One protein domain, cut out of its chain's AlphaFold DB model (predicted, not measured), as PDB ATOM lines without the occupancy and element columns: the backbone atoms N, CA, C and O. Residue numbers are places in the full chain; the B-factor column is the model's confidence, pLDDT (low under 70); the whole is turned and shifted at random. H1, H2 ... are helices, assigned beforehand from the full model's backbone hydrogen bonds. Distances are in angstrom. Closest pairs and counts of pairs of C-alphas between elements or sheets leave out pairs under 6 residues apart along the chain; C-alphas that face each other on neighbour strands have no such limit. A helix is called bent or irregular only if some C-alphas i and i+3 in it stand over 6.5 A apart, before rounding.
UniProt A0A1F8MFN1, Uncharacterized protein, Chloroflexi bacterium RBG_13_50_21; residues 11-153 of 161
ATOM      1  N   ALA A  11     112.451 143.284 134.090       95.62
ATOM      2  CA  ALA A  11     113.137 144.565 134.016       95.62
ATOM      3  C   ALA A  11     113.488 145.076 135.418       95.62
ATOM      4  O   ALA A  11     114.643 145.418 135.660       95.62
ATOM      5  N   LEU A  12     112.535 145.070 136.361       96.19
ATOM      6  CA  LEU A  12     112.810 145.390 137.767       96.19
ATOM      7  C   LEU A  12     113.936 144.520 138.319       96.19
ATOM      8  O   LEU A  12     114.875 145.042 138.919       96.19
ATOM      9  N   TRP A  13     113.825 143.207 138.126       97.56
ATOM     10  CA  TRP A  13     114.796 142.260 138.654       97.56
ATOM     11  C   TRP A  13     116.198 142.518 138.092       97.56
ATOM     12  O   TRP A  13     117.156 142.639 138.855       97.56
ATOM     13  N   PHE A  14     116.310 142.709 136.775       97.88
ATOM     14  CA  PHE A  14     117.570 143.047 136.120       97.88
ATOM     15  C   PHE A  14     118.142 144.386 136.604       97.88
ATOM     16  O   PHE A  14     119.314 144.454 136.978       97.88
ATOM     17  N   PHE A  15     117.331 145.448 136.662       98.38
ATOM     18  CA  PHE A  15     117.790 146.751 137.149       98.38
ATOM     19  C   PHE A  15     118.227 146.698 138.613       98.38
ATOM     20  O   PHE A  15     119.185 147.374 138.982       98.38
ATOM     21  N   TRP A  16     117.590 145.866 139.435       98.44
ATOM     22  CA  TRP A  16     117.996 145.655 140.821       98.44
ATOM     23  C   TRP A  16     119.359 144.960 140.939       98.44
ATOM     24  O   TRP A  16     120.209 145.386 141.729       98.44
ATOM     25  N   ILE A  17     119.599 143.931 140.116       98.44
ATOM     26  CA  ILE A  17     120.906 143.263 140.021       98.44
ATOM     27  C   ILE A  17     121.975 144.261 139.582       98.44
ATOM     28  O   ILE A  17     123.026 144.348 140.217       98.44
ATOM     29  N   MET A  18     121.701 145.043 138.535       98.44
ATOM     30  CA  MET A  18     122.635 146.041 138.016       98.44
ATOM     31  C   MET A  18     122.929 147.134 139.040       98.44
ATOM     32  O   MET A  18     124.091 147.459 139.253       98.44
ATOM     33  N   ALA A  19     121.909 147.656 139.723       98.38
ATOM     34  CA  ALA A  19     122.079 148.654 140.773       98.38
ATOM     35  C   ALA A  19     122.986 148.145 141.903       98.38
ATOM     36  O   ALA A  19     123.903 148.843 142.339       98.38
ATOM     37  N   THR A  20     122.763 146.905 142.341       98.12
ATOM     38  CA  THR A  20     123.546 146.291 143.421       98.12
ATOM     39  C   THR A  20     124.972 145.972 142.966       98.12
ATOM     40  O   THR A  20     125.929 146.245 143.686       98.12
ATOM     41  N   THR A  21     125.136 145.467 141.743       98.19
ATOM     42  CA  THR A  21     126.451 145.139 141.174       98.19
ATOM     43  C   THR A  21     127.282 146.395 140.928       98.19
ATOM     44  O   THR A  21     128.431 146.447 141.347       98.19
ATOM     45  N   LEU A  22     126.708 147.433 140.314       98.06
ATOM     46  CA  LEU A  22     127.406 148.692 140.045       98.06
ATOM     47  C   LEU A  22     127.759 149.441 141.327       98.06
ATOM     48  O   LEU A  22     128.859 149.976 141.429       98.06
ATOM     49  N   GLY A  23     126.858 149.463 142.314       97.44
ATOM     50  CA  GLY A  23     127.137 150.085 143.608       97.44
ATOM     51  C   GLY A  23     128.303 149.416 144.318       97.44
ATOM     52  O   GLY A  23     129.215 150.094 144.792       97.44
ATOM     53  N   TRP A  24     128.305 148.083 144.315       97.25
ATOM     54  CA  TRP A  24     129.383 147.298 144.896       97.25
ATOM     55  C   TRP A  24     130.701 147.479 144.136       97.25
ATOM     56  O   TRP A  24     131.734 147.750 144.742       97.25
ATOM     57  N   PHE A  25     130.654 147.408 142.805       97.12
ATOM     58  CA  PHE A  25     131.821 147.567 141.944       97.12
ATOM     59  C   PHE A  25     132.477 148.937 142.106       97.12
ATOM     60  O   PHE A  25     133.666 149.014 142.404       97.12
ATOM     61  N   LEU A  26     131.708 150.020 141.957       96.69
ATOM     62  CA  LEU A  26     132.239 151.381 142.043       96.69
ATOM     63  C   LEU A  26     132.765 151.710 143.441       96.69
ATOM     64  O   LEU A  26     133.776 152.398 143.556       96.69
ATOM     65  N   GLY A  27     132.126 151.199 144.496       94.62
ATOM     66  CA  GLY A  27     132.651 151.342 145.851       94.62
ATOM     67  C   GLY A  27     133.947 150.565 146.056       94.62
ATOM     68  O   GLY A  27     134.880 151.094 146.657       94.62
ATOM     69  N   GLY A  28     134.037 149.364 145.481       93.19
ATOM     70  CA  GLY A  28     135.227 148.516 145.489       93.19
ATOM     71  C   GLY A  28     136.453 149.133 144.809       93.19
ATOM     72  O   GLY A  28     137.577 148.816 145.188       93.19
ATOM     73  N   LEU A  29     136.260 150.040 143.844       93.62
ATOM     74  CA  LEU A  29     137.359 150.768 143.191       93.62
ATOM     75  C   LEU A  29     138.016 151.813 144.103       93.62
ATOM     76  O   LEU A  29     139.113 152.289 143.811       93.62
ATOM     77  N   ILE A  30     137.354 152.195 145.195       92.69
ATOM     78  CA  ILE A  30     137.860 153.201 146.122       92.69
ATOM     79  C   ILE A  30     138.772 152.499 147.126       92.69
ATOM     80  O   ILE A  30     138.305 151.743 147.975       92.69
ATOM     81  N   SER A  31     140.076 152.769 147.053       83.00
ATOM     82  CA  SER A  31     141.079 152.240 147.983       83.00
ATOM     83  C   SER A  31     141.028 152.991 149.319       83.00
ATOM     84  O   SER A  31     141.743 153.975 149.522       83.00
ATOM     85  N   SER A  32     140.148 152.562 150.223       89.94
ATOM     86  CA  SER A  32     139.946 153.165 151.546       89.94
ATOM     87  C   SER A  32     139.637 152.083 152.585       89.94
ATOM     88  O   SER A  32     138.978 151.106 152.252       89.94
ATOM     89  N   PRO A  33     139.990 152.245 153.871       86.00
ATOM     90  CA  PRO A  33     139.505 151.341 154.924       86.00
ATOM     91  C   PRO A  33     137.971 151.242 154.977       86.00
ATOM     92  O   PRO A  33     137.417 150.271 155.480       86.00
ATOM     93  N   LEU A  34     137.269 152.241 154.431       89.88
ATOM     94  CA  LEU A  34     135.811 152.312 154.393       89.88
ATOM     95  C   LEU A  34     135.198 151.745 153.101       89.88
ATOM     96  O   LEU A  34     134.016 151.984 152.854       89.88
ATOM     97  N   THR A  35     135.951 151.005 152.272       93.19
ATOM     98  CA  THR A  35     135.470 150.457 150.986       93.19
ATOM     99  C   THR A  35     134.123 149.742 151.112       93.19
ATOM    100  O   THR A  35     133.234 149.982 150.296       93.19
ATOM    101  N   ILE A  36     133.920 148.919 152.147       92.44
ATOM    102  CA  ILE A  36     132.658 148.188 152.366       92.44
ATOM    103  C   ILE A  36     131.487 149.150 152.617       92.44
ATOM    104  O   ILE A  36     130.425 149.012 152.011       92.44
ATOM    105  N   VAL A  37     131.686 150.162 153.466       95.75
ATOM    106  CA  VAL A  37     130.653 151.160 153.788       95.75
ATOM    107  C   VAL A  37     130.318 152.006 152.562       95.75
ATOM    108  O   VAL A  37     129.143 152.239 152.273       95.75
ATOM    109  N   ILE A  38     131.335 152.431 151.807       96.19
ATOM    110  CA  ILE A  38     131.148 153.224 150.588       96.19
ATOM    111  C   ILE A  38     130.423 152.402 149.514       96.19
ATOM    112  O   ILE A  38     129.482 152.897 148.896       96.19
ATOM    113  N   SER A  39     130.798 151.132 149.340       95.94
ATOM    114  CA  SER A  39     130.113 150.193 148.441       95.94
ATOM    115  C   SER A  39     128.646 150.042 148.817       95.94
ATOM    116  O   SER A  39     127.762 150.215 147.980       95.94
ATOM    117  N   GLY A  40     128.366 149.815 150.096       95.88
ATOM    118  CA  GLY A  40     127.009 149.720 150.608       95.88
ATOM    119  C   GLY A  40     126.172 150.987 150.422       95.88
ATOM    120  O   GLY A  40     124.990 150.918 150.073       95.88
ATOM    121  N   PHE A  41     126.788 152.156 150.598       96.94
ATOM    122  CA  PHE A  41     126.155 153.443 150.331       96.94
ATOM    123  C   PHE A  41     125.789 153.610 148.852       96.94
ATOM    124  O   PHE A  41     124.648 153.955 148.537       96.94
ATOM    125  N   LEU A  42     126.723 153.311 147.944       97.88
ATOM    126  CA  LEU A  42     126.495 153.382 146.499       97.88
ATOM    127  C   LEU A  42     125.439 152.372 146.034       97.88
ATOM    128  O   LEU A  42     124.582 152.723 145.223       97.88
ATOM    129  N   VAL A  43     125.430 151.158 146.599       98.19
ATOM    130  CA  VAL A  43     124.336 150.188 146.410       98.19
ATOM    131  C   VAL A  43     123.000 150.818 146.802       98.19
ATOM    132  O   VAL A  43     122.053 150.776 146.017       98.19
ATOM    133  N   GLY A  44     122.925 151.456 147.972       97.69
ATOM    134  CA  GLY A  44     121.721 152.147 148.433       97.69
ATOM    135  C   GLY A  44     121.260 153.268 147.494       97.69
ATOM    136  O   GLY A  44     120.061 153.387 147.237       97.69
ATOM    137  N   ILE A  45     122.190 154.057 146.943       98.25
ATOM    138  CA  ILE A  45     121.891 155.120 145.967       98.25
ATOM    139  C   ILE A  45     121.322 154.540 144.669       98.25
ATOM    140  O   ILE A  45     120.295 155.013 144.185       98.25
ATOM    141  N   PHE A  46     121.948 153.515 144.093       98.44
ATOM    142  CA  PHE A  46     121.446 152.954 142.838       98.44
ATOM    143  C   PHE A  46     120.138 152.185 143.033       98.44
ATOM    144  O   PHE A  46     119.232 152.303 142.210       98.44
ATOM    145  N   GLN A  47     119.984 151.460 144.141       98.38
ATOM    146  CA  GLN A  47     118.717 150.807 144.483       98.38
ATOM    147  C   GLN A  47     117.591 151.827 144.681       98.38
ATOM    148  O   GLN A  47     116.459 151.596 144.257       98.38
ATOM    149  N   TRP A  48     117.897 152.994 145.252       98.06
ATOM    150  CA  TRP A  48     116.945 154.096 145.361       98.06
ATOM    151  C   TRP A  48     116.413 154.568 144.001       98.06
ATOM    152  O   TRP A  48     115.222 154.870 143.901       98.06
ATOM    153  N   LEU A  49     117.246 154.595 142.955       97.50
ATOM    154  CA  LEU A  49     116.796 154.924 141.595       97.50
ATOM    155  C   LEU A  49     115.784 153.896 141.074       97.50
ATOM    156  O   LEU A  49     114.782 154.270 140.470       97.50
ATOM    157  N   VAL A  50     115.998 152.609 141.362       97.88
ATOM    158  CA  VAL A  50     115.082 151.527 140.958       97.88
ATOM    159  C   VAL A  50     113.750 151.591 141.719       97.88
ATOM    160  O   VAL A  50     112.702 151.233 141.178       97.88
ATOM    161  N   LEU A  51     113.769 152.074 142.963       96.94
ATOM    162  CA  LEU A  51     112.578 152.211 143.808       96.94
ATOM    163  C   LEU A  51     111.730 153.453 143.501       96.94
ATOM    164  O   LEU A  51     110.644 153.591 144.077       96.94
ATOM    165  N   GLN A  52     112.180 154.354 142.617       96.38
ATOM    166  CA  GLN A  52     111.395 155.533 142.242       96.38
ATOM    167  C   GLN A  52     110.023 155.129 141.701       96.38
ATOM    168  O   GLN A  52     109.908 154.290 140.813       96.38
ATOM    169  N   GLY A  53     108.966 155.713 142.269       90.69
ATOM    170  CA  GLY A  53     107.581 155.430 141.884       90.69
ATOM    171  C   GLY A  53     107.043 154.056 142.307       90.69
ATOM    172  O   GLY A  53     105.866 153.793 142.083       90.69
ATOM    173  N   ARG A  54     107.855 153.191 142.938       92.00
ATOM    174  CA  ARG A  54     107.429 151.858 143.418       92.00
ATOM    175  C   ARG A  54     107.048 151.840 144.900       92.00
ATOM    176  O   ARG A  54     106.270 150.989 145.317       92.00
ATOM    177  N   ILE A  55     107.586 152.780 145.676       93.06
ATOM    178  CA  ILE A  55     107.257 153.018 147.088       93.06
ATOM    179  C   ILE A  55     107.085 154.522 147.341       93.06
ATOM    180  O   ILE A  55     107.602 155.347 146.586       93.06
ATOM    181  N   ALA A  56     106.366 154.903 148.396       90.31
ATOM    182  CA  ALA A  56     105.945 156.278 148.655       90.31
ATOM    183  C   ALA A  56     107.096 157.202 149.071       90.31
ATOM    184  O   ALA A  56     107.078 158.396 148.769       90.31
ATOM    185  N   ARG A  57     108.089 156.688 149.809       93.25
ATOM    186  CA  ARG A  57     109.243 157.481 150.281       93.25
ATOM    187  C   ARG A  57     110.563 156.776 149.974       93.25
ATOM    188  O   ARG A  57     111.258 156.363 150.907       93.25
ATOM    189  N   PRO A  58     110.944 156.667 148.688       93.62
ATOM    190  CA  PRO A  58     112.091 155.866 148.287       93.62
ATOM    191  C   PRO A  58     113.396 156.401 148.869       93.62
ATOM    192  O   PRO A  58     114.255 155.613 149.237       93.62
ATOM    193  N   TRP A  59     113.547 157.719 149.041       95.38
ATOM    194  CA  TRP A  59     114.777 158.338 149.566       95.38
ATOM    195  C   TRP A  59     115.215 157.798 150.936       95.38
ATOM    196  O   TRP A  59     116.408 157.775 151.236       95.38
ATOM    197  N   ARG A  60     114.276 157.300 151.755       96.69
ATOM    198  CA  ARG A  60     114.589 156.677 153.052       96.69
ATOM    199  C   ARG A  60     115.434 155.411 152.905       96.69
ATOM    200  O   ARG A  60     116.127 155.040 153.848       96.69
ATOM    201  N   TRP A  61     115.403 154.779 151.730       97.31
ATOM    202  CA  TRP A  61     116.222 153.619 151.392       97.31
ATOM    203  C   TRP A  61     117.719 153.911 151.473       97.31
ATOM    204  O   TRP A  61     118.471 153.075 151.968       97.31
ATOM    205  N   ILE A  62     118.144 155.104 151.042       97.19
ATOM    206  CA  ILE A  62     119.555 155.512 151.059       97.19
ATOM    207  C   ILE A  62     120.054 155.570 152.502       97.19
ATOM    208  O   ILE A  62     121.031 154.913 152.843       97.19
ATOM    209  N   PHE A  63     119.343 156.305 153.362       97.12
ATOM    210  CA  PHE A  63     119.703 156.452 154.776       97.12
ATOM    211  C   PHE A  63     119.685 155.117 155.513       97.12
ATOM    212  O   PHE A  63     120.604 154.806 156.261       97.12
ATOM    213  N   SER A  64     118.651 154.314 155.271       96.81
ATOM    214  CA  SER A  64     118.530 152.979 155.843       96.81
ATOM    215  C   SER A  64     119.703 152.077 155.439       96.81
ATOM    216  O   SER A  64     120.344 151.481 156.303       96.81
ATOM    217  N   SER A  65     120.043 152.044 154.147       96.75
ATOM    218  CA  SER A  65     121.167 151.254 153.637       96.75
ATOM    219  C   SER A  65     122.493 151.751 154.210       96.75
ATOM    220  O   SER A  65     123.274 150.950 154.710       96.75
ATOM    221  N   PHE A  66     122.724 153.065 154.217       96.88
ATOM    222  CA  PHE A  66     123.931 153.668 154.784       96.88
ATOM    223  C   PHE A  66     124.126 153.304 156.260       96.88
ATOM    224  O   PHE A  66     125.198 152.832 156.645       96.88
ATOM    225  N   CYS A  67     123.083 153.466 157.080       97.62
ATOM    226  CA  CYS A  67     123.127 153.091 158.492       97.62
ATOM    227  C   CYS A  67     123.352 151.587 158.667       97.62
ATOM    228  O   CYS A  67     124.189 151.195 159.474       97.62
ATOM    229  N   GLY A  68     122.650 150.749 157.896       97.44
ATOM    230  CA  GLY A  68     122.804 149.296 157.955       97.44
ATOM    231  C   GLY A  68     124.230 148.847 157.636       97.44
ATOM    232  O   GLY A  68     124.812 148.068 158.383       97.44
ATOM    233  N   TRP A  69     124.824 149.394 156.576       97.50
ATOM    234  CA  TRP A  69     126.199 149.089 156.182       97.50
ATOM    235  C   TRP A  69     127.231 149.597 157.175       97.50
ATOM    236  O   TRP A  69     128.172 148.877 157.491       97.50
ATOM    237  N   THR A  70     127.043 150.807 157.696       96.94
ATOM    238  CA  THR A  70     127.952 151.386 158.690       96.94
ATOM    239  C   THR A  70     127.933 150.566 159.978       96.94
ATOM    240  O   THR A  70     128.983 150.162 160.467       96.94
ATOM    241  N   ILE A  71     126.742 150.264 160.505       96.69
ATOM    242  CA  ILE A  71     126.589 149.467 161.729       96.69
ATOM    243  C   ILE A  71     127.109 148.044 161.506       96.69
ATOM    244  O   ILE A  71     127.867 147.545 162.332       96.69
ATOM    245  N   GLY A  72     126.742 147.411 160.386       95.38
ATOM    246  CA  GLY A  72     127.206 146.072 160.031       95.38
ATOM    247  C   GLY A  72     128.729 145.999 159.967       95.38
ATOM    248  O   GLY A  72     129.308 145.136 160.615       95.38
ATOM    249  N   TYR A  73     129.366 146.957 159.287       94.00
ATOM    250  CA  TYR A  73     130.822 147.057 159.199       94.00
ATOM    251  C   TYR A  73     131.488 147.185 160.572       94.00
ATOM    252  O   TYR A  73     132.454 146.484 160.836       94.00
ATOM    253  N   PHE A  74     130.985 148.042 161.466       93.56
ATOM    254  CA  PHE A  74     131.578 148.159 162.803       93.56
ATOM    255  C   PHE A  74     131.397 146.878 163.623       93.56
ATOM    256  O   PHE A  74     132.337 146.459 164.295       93.56
ATOM    257  N   ILE A  75     130.230 146.233 163.550       92.62
ATOM    258  CA  ILE A  75     129.990 144.968 164.257       92.62
ATOM    259  C   ILE A  75     130.941 143.882 163.751       92.62
ATOM    260  O   ILE A  75     131.554 143.210 164.576       92.62
ATOM    261  N   THR A  76     131.100 143.718 162.437       90.88
ATOM    262  CA  THR A  76     132.013 142.706 161.885       90.88
ATOM    263  C   THR A  76     133.471 143.075 162.118       90.88
ATOM    264  O   THR A  76     134.252 142.212 162.479       90.88
ATOM    265  N   PHE A  77     133.852 144.350 162.025       88.94
ATOM    266  CA  PHE A  77     135.224 144.793 162.291       88.94
ATOM    267  C   PHE A  77     135.654 144.518 163.740       88.94
ATOM    268  O   PHE A  77     136.729 143.969 163.974       88.94
ATOM    269  N   TYR A  78     134.812 144.852 164.724       85.88
ATOM    270  CA  TYR A  78     135.092 144.525 166.127       85.88
ATOM    271  C   TYR A  78     134.862 143.040 166.443       85.88
ATOM    272  O   TYR A  78     135.494 142.515 167.355       85.88
ATOM    273  N   GLY A  79     133.976 142.368 165.704       78.38
ATOM    274  CA  GLY A  79     133.675 140.940 165.814       78.38
ATOM    275  C   GLY A  79     134.761 140.030 165.232       78.38
ATOM    276  O   GLY A  79     134.995 138.955 165.771       78.38
ATOM    277  N   ALA A  80     135.480 140.471 164.200       66.69
ATOM    278  CA  ALA A  80     136.604 139.756 163.594       66.69
ATOM    279  C   ALA A  80     137.761 139.555 164.586       66.69
ATOM    280  O   ALA A  80     138.478 138.563 164.509       66.69
ATOM    281  N   LEU A  81     137.866 140.423 165.601       63.31
ATOM    282  CA  LEU A  81     138.768 140.236 166.745       63.31
ATOM    283  C   LEU A  81     138.460 138.961 167.563       63.31
ATOM    284  O   LEU A  81     139.244 138.605 168.438       63.31
ATOM    285  N   TRP A  82     137.337 138.292 167.284       65.88
ATOM    286  CA  TRP A  82     136.850 137.074 167.936       65.88
ATOM    287  C   TRP A  82     136.779 135.862 166.978       65.88
ATOM    288  O   TRP A  82     136.093 134.893 167.290       65.88
ATOM    289  N   GLU A  83     137.460 135.907 165.821       73.62
ATOM    290  CA  GLU A  83     137.603 134.801 164.843       73.62
ATOM    291  C   GLU A  83     136.308 134.343 164.122       73.62
ATOM    292  O   GLU A  83     136.223 133.232 163.600       73.62
ATOM    293  N   PHE A  84     135.288 135.203 164.019       69.69
ATOM    294  CA  PHE A  84     134.002 134.882 163.368       69.69
ATOM    295  C   PHE A  84     133.892 135.286 161.883       69.69
ATOM    296  O   PHE A  84     132.779 135.494 161.401       69.69
ATOM    297  N   GLU A  85     134.996 135.356 161.131       75.50
ATOM    298  CA  GLU A  85     135.019 135.877 159.742       75.50
ATOM    299  C   GLU A  85     134.003 135.192 158.801       75.50
ATOM    300  O   GLU A  85     133.417 135.817 157.915       75.50
ATOM    301  N   ILE A  86     133.708 133.904 159.025       81.25
ATOM    302  CA  ILE A  86     132.720 133.157 158.228       81.25
ATOM    303  C   ILE A  86     131.281 133.692 158.379       81.25
ATOM    304  O   ILE A  86     130.424 133.420 157.539       81.25
ATOM    305  N   PHE A  87     130.994 134.469 159.424       87.69
ATOM    306  CA  PHE A  87     129.668 135.027 159.690       87.69
ATOM    307  C   PHE A  87     129.512 136.481 159.237       87.69
ATOM    308  O   PHE A  87     128.399 137.007 159.311       87.69
ATOM    309  N   ASP A  88     130.562 137.121 158.719       90.50
ATOM    310  CA  ASP A  88     130.533 138.544 158.365       90.50
ATOM    311  C   ASP A  88     129.418 138.874 157.371       90.50
ATOM    312  O   ASP A  88     128.623 139.793 157.592       90.50
ATOM    313  N   GLY A  89     129.286 138.074 156.309       93.12
ATOM    314  CA  GLY A  89     128.225 138.253 155.321       93.12
ATOM    315  C   GLY A  89     126.821 138.065 155.904       93.12
ATOM    316  O   GLY A  89     125.895 138.788 155.524       93.12
ATOM    317  N   ALA A  90     126.658 137.155 156.867       95.56
ATOM    318  CA  ALA A  90     125.381 136.917 157.535       95.56
ATOM    319  C   ALA A  90     125.010 138.073 158.471       95.56
ATOM    320  O   ALA A  90     123.864 138.528 158.461       95.56
ATOM    321  N   ILE A  91     125.979 138.585 159.236       95.12
ATOM    322  CA  ILE A  91     125.807 139.732 160.134       95.12
ATOM    323  C   ILE A  91     125.472 140.984 159.320       95.12
ATOM    324  O   ILE A  91     124.463 141.638 159.589       95.12
ATOM    325  N   ILE A  92     126.258 141.289 158.285       95.81
ATOM    326  CA  ILE A  92     126.000 142.425 157.391       95.81
ATOM    327  C   ILE A  92     124.616 142.292 156.754       95.81
ATOM    328  O   ILE A  92     123.818 143.230 156.815       95.81
ATOM    329  N   GLY A  93     124.293 141.121 156.200       97.12
ATOM    330  CA  GLY A  93     123.004 140.885 155.560       97.12
ATOM    331  C   GLY A  93     121.818 141.008 156.516       97.12
ATOM    332  O   GLY A  93     120.782 141.552 156.130       97.12
ATOM    333  N   LEU A  94     121.975 140.582 157.771       97.75
ATOM    334  CA  LEU A  94     120.971 140.752 158.818       97.75
ATOM    335  C   LEU A  94     120.758 142.233 159.146       97.75
ATOM    336  O   LEU A  94     119.622 142.705 159.120       97.75
ATOM    337  N   ILE A  95     121.829 142.972 159.441       97.94
ATOM    338  CA  ILE A  95     121.743 144.377 159.863       97.94
ATOM    339  C   ILE A  95     121.198 145.258 158.731       97.94
ATOM    340  O   ILE A  95     120.255 146.026 158.945       97.94
ATOM    341  N   VAL A  96     121.729 145.110 157.513       97.88
ATOM    342  CA  VAL A  96     121.236 145.824 156.322       97.88
ATOM    343  C   VAL A  96     119.791 145.426 156.018       97.88
ATOM    344  O   VAL A  96     118.944 146.294 155.797       97.88
ATOM    345  N   GLY A  97     119.482 144.128 156.077       97.94
ATOM    346  CA  GLY A  97     118.138 143.602 155.856       97.94
ATOM    347  C   GLY A  97     117.116 144.166 156.842       97.94
ATOM    348  O   GLY A  97     116.041 144.593 156.422       97.94
ATOM    349  N   ILE A  98     117.443 144.236 158.137       98.38
ATOM    350  CA  ILE A  98     116.587 144.844 159.170       98.38
ATOM    351  C   ILE A  98     116.390 146.334 158.894       98.38
ATOM    352  O   ILE A  98     115.254 146.818 158.929       98.38
ATOM    353  N   ALA A  99     117.470 147.061 158.598       97.62
ATOM    354  CA  ALA A  99     117.384 148.488 158.315       97.62
ATOM    355  C   ALA A  99     116.425 148.753 157.144       97.62
ATOM    356  O   ALA A  99     115.534 149.608 157.241       97.62
ATOM    357  N   GLN A 100     116.572 148.012 156.045       97.81
ATOM    358  CA  GLN A 100     115.750 148.158 154.839       97.81
ATOM    359  C   GLN A 100     114.316 147.657 155.051       97.81
ATOM    360  O   GLN A 100     113.352 148.260 154.566       97.81
ATOM    361  N   TRP A 101     114.147 146.608 155.856       97.62
ATOM    362  CA  TRP A 101     112.844 146.072 156.235       97.62
ATOM    363  C   TRP A 101     111.956 147.114 156.917       97.62
ATOM    364  O   TRP A 101     110.752 147.133 156.659       97.62
ATOM    365  N   VAL A 102     112.515 148.016 157.733       96.19
ATOM    366  CA  VAL A 102     111.747 149.106 158.369       96.19
ATOM    367  C   VAL A 102     111.053 149.994 157.331       96.19
ATOM    368  O   VAL A 102     109.953 150.486 157.592       96.19
ATOM    369  N   ILE A 103     111.649 150.158 156.147       95.44
ATOM    370  CA  ILE A 103     111.061 150.926 155.045       95.44
ATOM    371  C   ILE A 103     110.007 150.093 154.311       95.44
ATOM    372  O   ILE A 103     108.877 150.544 154.125       95.44
ATOM    373  N   LEU A 104     110.326 148.845 153.954       95.31
ATOM    374  CA  LEU A 104     109.386 147.987 153.220       95.31
ATOM    375  C   LEU A 104     108.136 147.673 154.045       95.31
ATOM    376  O   LEU A 104     107.022 147.666 153.519       95.31
ATOM    377  N   ARG A 105     108.289 147.434 155.354       94.56
ATOM    378  CA  ARG A 105     107.188 147.013 156.232       94.56
ATOM    379  C   ARG A 105     106.107 148.072 156.399       94.56
ATOM    380  O   ARG A 105     105.065 147.728 156.945       94.56
ATOM    381  N   SER A 106     106.330 149.334 156.033       90.88
ATOM    382  CA  SER A 106     105.256 150.335 156.065       90.88
ATOM    383  C   SER A 106     104.327 150.248 154.858       90.88
ATOM    384  O   SER A 106     103.204 150.736 154.937       90.88
ATOM    385  N   GLU A 107     104.768 149.621 153.767       90.62
ATOM    386  CA  GLU A 107     104.086 149.708 152.471       90.62
ATOM    387  C   GLU A 107     103.737 148.343 151.873       90.62
ATOM    388  O   GLU A 107     102.781 148.244 151.113       90.62
ATOM    389  N   LEU A 108     104.454 147.279 152.240       93.62
ATOM    390  CA  LEU A 108     104.304 145.949 151.647       93.62
ATOM    391  C   LEU A 108     103.910 144.901 152.704       93.62
ATOM    392  O   LEU A 108     104.120 145.069 153.917       93.62
ATOM    393  N   ARG A 109     103.300 143.801 152.259       91.06
ATOM    394  CA  ARG A 109     103.043 142.612 153.087       91.06
ATOM    395  C   ARG A 109     104.233 141.655 152.998       91.06
ATOM    396  O   ARG A 109     105.019 141.723 152.067       91.06
ATOM    397  N   TRP A 110     104.357 140.768 153.989       90.88
ATOM    398  CA  TRP A 110     105.329 139.660 153.992       90.88
ATOM    399  C   TRP A 110     106.801 140.095 153.960       90.88
ATOM    400  O   TRP A 110     107.695 139.319 153.634       90.88
ATOM    401  N   THR A 111     107.081 141.325 154.381       93.75
ATOM    402  CA  THR A 111     108.408 141.934 154.271       93.75
ATOM    403  C   THR A 111     109.479 141.255 155.111       93.75
ATOM    404  O   THR A 111     110.652 141.474 154.844       93.75
ATOM    405  N   GLY A 112     109.122 140.399 156.075       94.44
ATOM    406  CA  GLY A 112     110.095 139.598 156.829       94.44
ATOM    407  C   GLY A 112     111.003 138.742 155.935       94.44
ATOM    408  O   GLY A 112     112.179 138.579 156.251       94.44
ATOM    409  N   TRP A 113     110.515 138.295 154.770       96.75
ATOM    410  CA  TRP A 113     111.331 137.569 153.790       96.75
ATOM    411  C   TRP A 113     112.502 138.398 153.250       96.75
ATOM    412  O   TRP A 113     113.541 137.832 152.923       96.75
ATOM    413  N   TRP A 114     112.390 139.731 153.230       98.00
ATOM    414  CA  TRP A 114     113.484 140.622 152.836       98.00
ATOM    415  C   TRP A 114     114.759 140.383 153.644       98.00
ATOM    416  O   TRP A 114     115.858 140.382 153.091       98.00
ATOM    417  N   ILE A 115     114.604 140.157 154.950       98.19
ATOM    418  CA  ILE A 115     115.722 139.947 155.870       98.19
ATOM    419  C   ILE A 115     116.407 138.621 155.535       98.19
ATOM    420  O   ILE A 115     117.623 138.578 155.391       98.19
ATOM    421  N   ILE A 116     115.625 137.558 155.325       98.12
ATOM    422  CA  ILE A 116     116.140 136.222 154.995       98.12
ATOM    423  C   ILE A 116     116.934 136.261 153.682       98.12
ATOM    424  O   ILE A 116     118.078 135.812 153.640       98.12
ATOM    425  N   PHE A 117     116.372 136.853 152.624       98.12
ATOM    426  CA  PHE A 117     117.068 136.970 151.337       98.12
ATOM    427  C   PHE A 117     118.285 137.899 151.402       98.12
ATOM    428  O   PHE A 117     119.273 137.636 150.721       98.12
ATOM    429  N   SER A 118     118.253 138.938 152.240       98.06
ATOM    430  CA  SER A 118     119.425 139.785 152.499       98.06
ATOM    431  C   SER A 118     120.553 138.999 153.170       98.06
ATOM    432  O   SER A 118     121.691 139.078 152.715       98.06
ATOM    433  N   ILE A 119     120.250 138.191 154.194       97.94
ATOM    434  CA  ILE A 119     121.239 137.328 154.863       97.94
ATOM    435  C   ILE A 119     121.866 136.366 153.857       97.94
ATOM    436  O   ILE A 119     123.088 136.332 153.729       97.94
ATOM    437  N   ILE A 120     121.050 135.618 153.108       97.69
ATOM    438  CA  ILE A 120     121.550 134.640 152.130       97.69
ATOM    439  C   ILE A 120     122.355 135.350 151.033       97.69
ATOM    440  O   ILE A 120     123.432 134.882 150.666       97.69
ATOM    441  N   GLY A 121     121.871 136.495 150.546       96.94
ATOM    442  CA  GLY A 121     122.517 137.298 149.510       96.94
ATOM    443  C   GLY A 121     123.918 137.751 149.891       96.94
ATOM    444  O   GLY A 121     124.874 137.472 149.165       96.94
ATOM    445  N   TRP A 122     124.048 138.399 151.045       96.81
ATOM    446  CA  TRP A 122     125.334 138.915 151.509       96.81
ATOM    447  C   TRP A 122     126.256 137.815 152.032       96.81
ATOM    448  O   TRP A 122     127.449 137.888 151.771       96.81
ATOM    449  N   THR A 123     125.737 136.749 152.648       95.75
ATOM    450  CA  THR A 123     126.553 135.568 153.000       95.75
ATOM    451  C   THR A 123     127.142 134.921 151.751       95.75
ATOM    452  O   THR A 123     128.339 134.654 151.681       95.75
ATOM    453  N   THR A 124     126.317 134.714 150.723       94.94
ATOM    454  CA  THR A 124     126.784 134.121 149.466       94.94
ATOM    455  C   THR A 124     127.806 135.027 148.795       94.94
ATOM    456  O   THR A 124     128.852 134.555 148.370       94.94
ATOM    457  N   GLY A 125     127.526 136.328 148.725       93.31
ATOM    458  CA  GLY A 125     128.386 137.277 148.035       93.31
ATOM    459  C   GLY A 125     129.690 137.603 148.761       93.31
ATOM    460  O   GLY A 125     130.697 137.795 148.094       93.31
ATOM    461  N   LEU A 126     129.696 137.718 150.089       92.38
ATOM    462  CA  LEU A 126     130.875 138.145 150.857       92.38
ATOM    463  C   LEU A 126     131.698 136.972 151.377       92.38
ATOM    464  O   LEU A 126     132.919 137.075 151.419       92.38
ATOM    465  N   THR A 127     131.043 135.875 151.755       92.62
ATOM    466  CA  THR A 127     131.704 134.751 152.426       92.62
ATOM    467  C   THR A 127     131.924 133.576 151.479       92.62
ATOM    468  O   THR A 127     133.031 133.056 151.398       92.62
ATOM    469  N   LEU A 128     130.884 133.129 150.765       91.44
ATOM    470  CA  LEU A 128     130.965 131.881 149.989       91.44
ATOM    471  C   LEU A 128     131.594 132.072 148.605       91.44
ATOM    472  O   LEU A 128     132.368 131.230 148.159       91.44
ATOM    473  N   LEU A 129     131.240 133.158 147.917       92.50
ATOM    474  CA  LEU A 129     131.673 133.476 146.555       92.50
ATOM    475  C   LEU A 129     132.150 134.939 146.470       92.50
ATOM    476  O   LEU A 129     131.535 135.747 145.764       92.50
ATOM    477  N   PRO A 130     133.224 135.304 147.199       90.06
ATOM    478  CA  PRO A 130     133.732 136.668 147.214       90.06
ATOM    479  C   PRO A 130     134.242 137.095 145.835       90.06
ATOM    480  O   PRO A 130     134.934 136.356 145.136       90.06
ATOM    481  N   GLY A 131     133.926 138.329 145.448       90.88
ATOM    482  CA  GLY A 131     134.449 138.939 144.233       90.88
ATOM    483  C   GLY A 131     133.746 140.250 143.918       90.88
ATOM    484  O   GLY A 131     132.530 140.353 144.036       90.88
ATOM    485  N   VAL A 132     134.491 141.255 143.456       88.31
ATOM    486  CA  VAL A 132     133.975 142.630 143.294       88.31
ATOM    487  C   VAL A 132     132.751 142.751 142.371       88.31
ATOM    488  O   VAL A 132     131.990 143.698 142.482       88.31
ATOM    489  N   MET A 133     132.526 141.800 141.465       91.12
ATOM    490  CA  MET A 133     131.284 141.735 140.682       91.12
ATOM    491  C   MET A 133     130.305 140.715 141.268       91.12
ATOM    492  O   MET A 133     129.131 141.016 141.467       91.12
ATOM    493  N   ILE A 134     130.803 139.518 141.596       94.62
ATOM    494  CA  ILE A 134     129.990 138.380 142.044       94.62
ATOM    495  C   ILE A 134     129.232 138.712 143.331       94.62
ATOM    496  O   ILE A 134     128.045 138.410 143.422       94.62
ATOM    497  N   THR A 135     129.870 139.390 144.286       95.38
ATOM    498  CA  THR A 135     129.258 139.776 145.559       95.38
ATOM    499  C   THR A 135     127.997 140.612 145.344       95.38
ATOM    500  O   THR A 135     126.917 140.248 145.818       95.38
ATOM    501  N   GLY A 136     128.112 141.701 144.578       95.38
ATOM    502  CA  GLY A 136     126.984 142.576 144.269       95.38
ATOM    503  C   GLY A 136     125.921 141.879 143.417       95.38
ATOM    504  O   GLY A 136     124.725 142.059 143.653       95.38
ATOM    505  N   THR A 137     126.332 141.024 142.475       97.62
ATOM    506  CA  THR A 137     125.398 140.254 141.644       97.62
ATOM    507  C   THR A 137     124.598 139.244 142.464       97.62
ATOM    508  O   THR A 137     123.380 139.210 142.330       97.62
ATOM    509  N   MET A 138     125.227 138.459 143.344       96.75
ATOM    510  CA  MET A 138     124.537 137.452 144.165       96.75
ATOM    511  C   MET A 138     123.562 138.094 145.151       96.75
ATOM    512  O   MET A 138     122.399 137.684 145.235       96.75
ATOM    513  N   ALA A 139     124.001 139.150 145.842       96.94
ATOM    514  CA  ALA A 139     123.126 139.916 146.719       96.94
ATOM    515  C   ALA A 139     121.950 140.527 145.937       96.94
ATOM    516  O   ALA A 139     120.800 140.433 146.372       96.94
ATOM    517  N   GLY A 140     122.216 141.093 144.755       97.50
ATOM    518  CA  GLY A 140     121.203 141.663 143.871       97.50
ATOM    519  C   GLY A 140     120.210 140.632 143.331       97.50
ATOM    520  O   GLY A 140     119.011 140.883 143.344       97.50
ATOM    521  N   VAL A 141     120.664 139.451 142.912       98.06
ATOM    522  CA  VAL A 141     119.798 138.372 142.400       98.06
ATOM    523  C   VAL A 141     118.793 137.950 143.468       98.06
ATOM    524  O   VAL A 141     117.587 137.934 143.211       98.06
ATOM    525  N   LEU A 142     119.287 137.655 144.671       97.75
ATOM    526  CA  LEU A 142     118.478 137.120 145.765       97.75
ATOM    527  C   LEU A 142     117.525 138.171 146.340       97.75
ATOM    528  O   LEU A 142     116.328 137.915 146.479       97.75
ATOM    529  N   THR A 143     118.019 139.381 146.610       97.88
ATOM    530  CA  THR A 143     117.161 140.473 147.098       97.88
ATOM    531  C   THR A 143     116.218 140.999 146.016       97.88
ATOM    532  O   THR A 143     115.106 141.403 146.333       97.88
ATOM    533  N   GLY A 144     116.590 140.928 144.738       97.44
ATOM    534  CA  GLY A 144     115.728 141.311 143.621       97.44
ATOM    535  C   GLY A 144     114.522 140.387 143.467       97.44
ATOM    536  O   GLY A 144     113.414 140.877 143.256       97.44
ATOM    537  N   ILE A 145     114.710 139.068 143.620       96.25
ATOM    538  CA  ILE A 145     113.594 138.101 143.643       96.25
ATOM    539  C   ILE A 145     112.650 138.442 144.795       96.25
ATOM    540  O   ILE A 145     111.438 138.536 144.602       96.25
ATOM    541  N   ALA A 146     113.210 138.675 145.986       96.62
ATOM    542  CA  ALA A 146     112.417 139.072 147.141       96.62
ATOM    543  C   ALA A 146     111.652 140.376 146.869       96.62
ATOM    544  O   ALA A 146     110.457 140.442 147.143       96.62
ATOM    545  N   LEU A 147     112.299 141.395 146.294       96.81
ATOM    546  CA  LEU A 147     111.670 142.686 146.011       96.81
ATOM    547  C   LEU A 147     110.485 142.540 145.061       96.81
ATOM    548  O   LEU A 147     109.422 143.104 145.313       96.81
ATOM    549  N   GLU A 148     110.672 141.784 143.981       95.56
ATOM    550  CA  GLU A 148     109.647 141.547 142.969       95.56
ATOM    551  C   GLU A 148     108.401 140.916 143.601       95.56
ATOM    552  O   GLU A 148     107.296 141.455 143.482       95.56
ATOM    553  N   VAL A 149     108.597 139.857 144.393       93.69
ATOM    554  CA  VAL A 149     107.510 139.171 145.099       93.69
ATOM    555  C   VAL A 149     106.828 140.102 146.106       93.69
ATOM    556  O   VAL A 149     105.598 140.102 146.212       93.69
ATOM    557  N   LEU A 150     107.592 140.917 146.837       93.94
ATOM    558  CA  LEU A 150     107.046 141.843 147.833       93.94
ATOM    559  C   LEU A 150     106.224 142.967 147.192       93.94
ATOM    560  O   LEU A 150     105.153 143.300 147.702       93.94
ATOM    561  N   LEU A 151     106.675 143.523 146.064       93.50
ATOM    562  CA  LEU A 151     105.968 144.594 145.354       93.50
ATOM    563  C   LEU A 151     104.630 144.136 144.764       93.50
ATOM    564  O   LEU A 151     103.717 144.948 144.619       93.50
ATOM    565  N   ARG A 152     104.465 142.836 144.496       91.44
ATOM    566  CA  ARG A 152     103.165 142.258 144.111       91.44
ATOM    567  C   ARG A 152     102.149 142.211 145.251       91.44
ATOM    568  O   ARG A 152     100.961 142.027 144.991       91.44
ATOM    569  N   HIS A 153     102.592 142.370 146.497       90.88
ATOM    570  CA  HIS A 153     101.748 142.292 147.686       90.88
ATOM    571  C   HIS A 153     101.748 143.624 148.457       90.88
ATOM    572  O   HIS A 153     102.147 143.658 149.630       90.88
TER     573      HIS A 153
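This is residues 11 to 153 of the 161 residues of an uncharacterized protein of Chloroflexi bacterium RBG_13_50_21 (UniProt A0A1F8MFN1). Six helices stand side by side in a closed ring, H1 to H6 following one another round it in chain order, with H6 coming back to H1. They form an up-and-down bundle, each running against the one before it in the chain, and their lengths make the long axis. The printed part has 143 residues, with six named helices and no named strand; the class is all helix. It is compact, with a radius of gyration of the C-alphas of 13.8 A, and elongated, spanning 41 by 27 by 24 A.

H3, the longest helix, covers residues 60 to 80 and 29.7 A, from C-alpha 60 at (114.589, 156.677, 153.052). H2 is residues 35 to 50, 22.7 A; H4 is residues 85 to 104, 29.1 A. H4 is irregular, with C-alphas 86 and 89 7.4 A apart, and has a kink of 26 degrees near residue 98. H1 is residues 11 to 28, 25.2 A, from C-alpha 11 at (113.137, 144.565, 134.016). H5 is residues 112 to 128, 23.3 A. H6 is residues 134 to 151, 25.0 A, ending at C-alpha 151 at (105.968, 144.594, 145.354), with a kink of 25 degrees near residue 145.

H3 touches H4, closest at the C-alphas of Gly 68 and Val 96, 4.1 A, a hairpin at a shallow tilt of 22 degrees. H3 also touches H2, at the C-alphas of Ile 62 and Gly 44, 4.8 A. H1 and H6 touch at the C-alphas of Thr 21 and Gly 136, 4.1 A, opposite ways at 35.1 degrees, only just a steep tilt. H3 and H6 are apart. Every O i to N i+4 pair is within hydrogen-bond range in H1, H2, H3 and H6, but 13 of 16 in H4 and 12 of 13 in H5.

The two C-alphas farthest apart, those of Gly 53 and Trp 82, are 43.3 A apart. The printed part has no cut and no long link. Mean pLDDT of the printed part is 93.9; residues 80 to 82 and 84 are under 70.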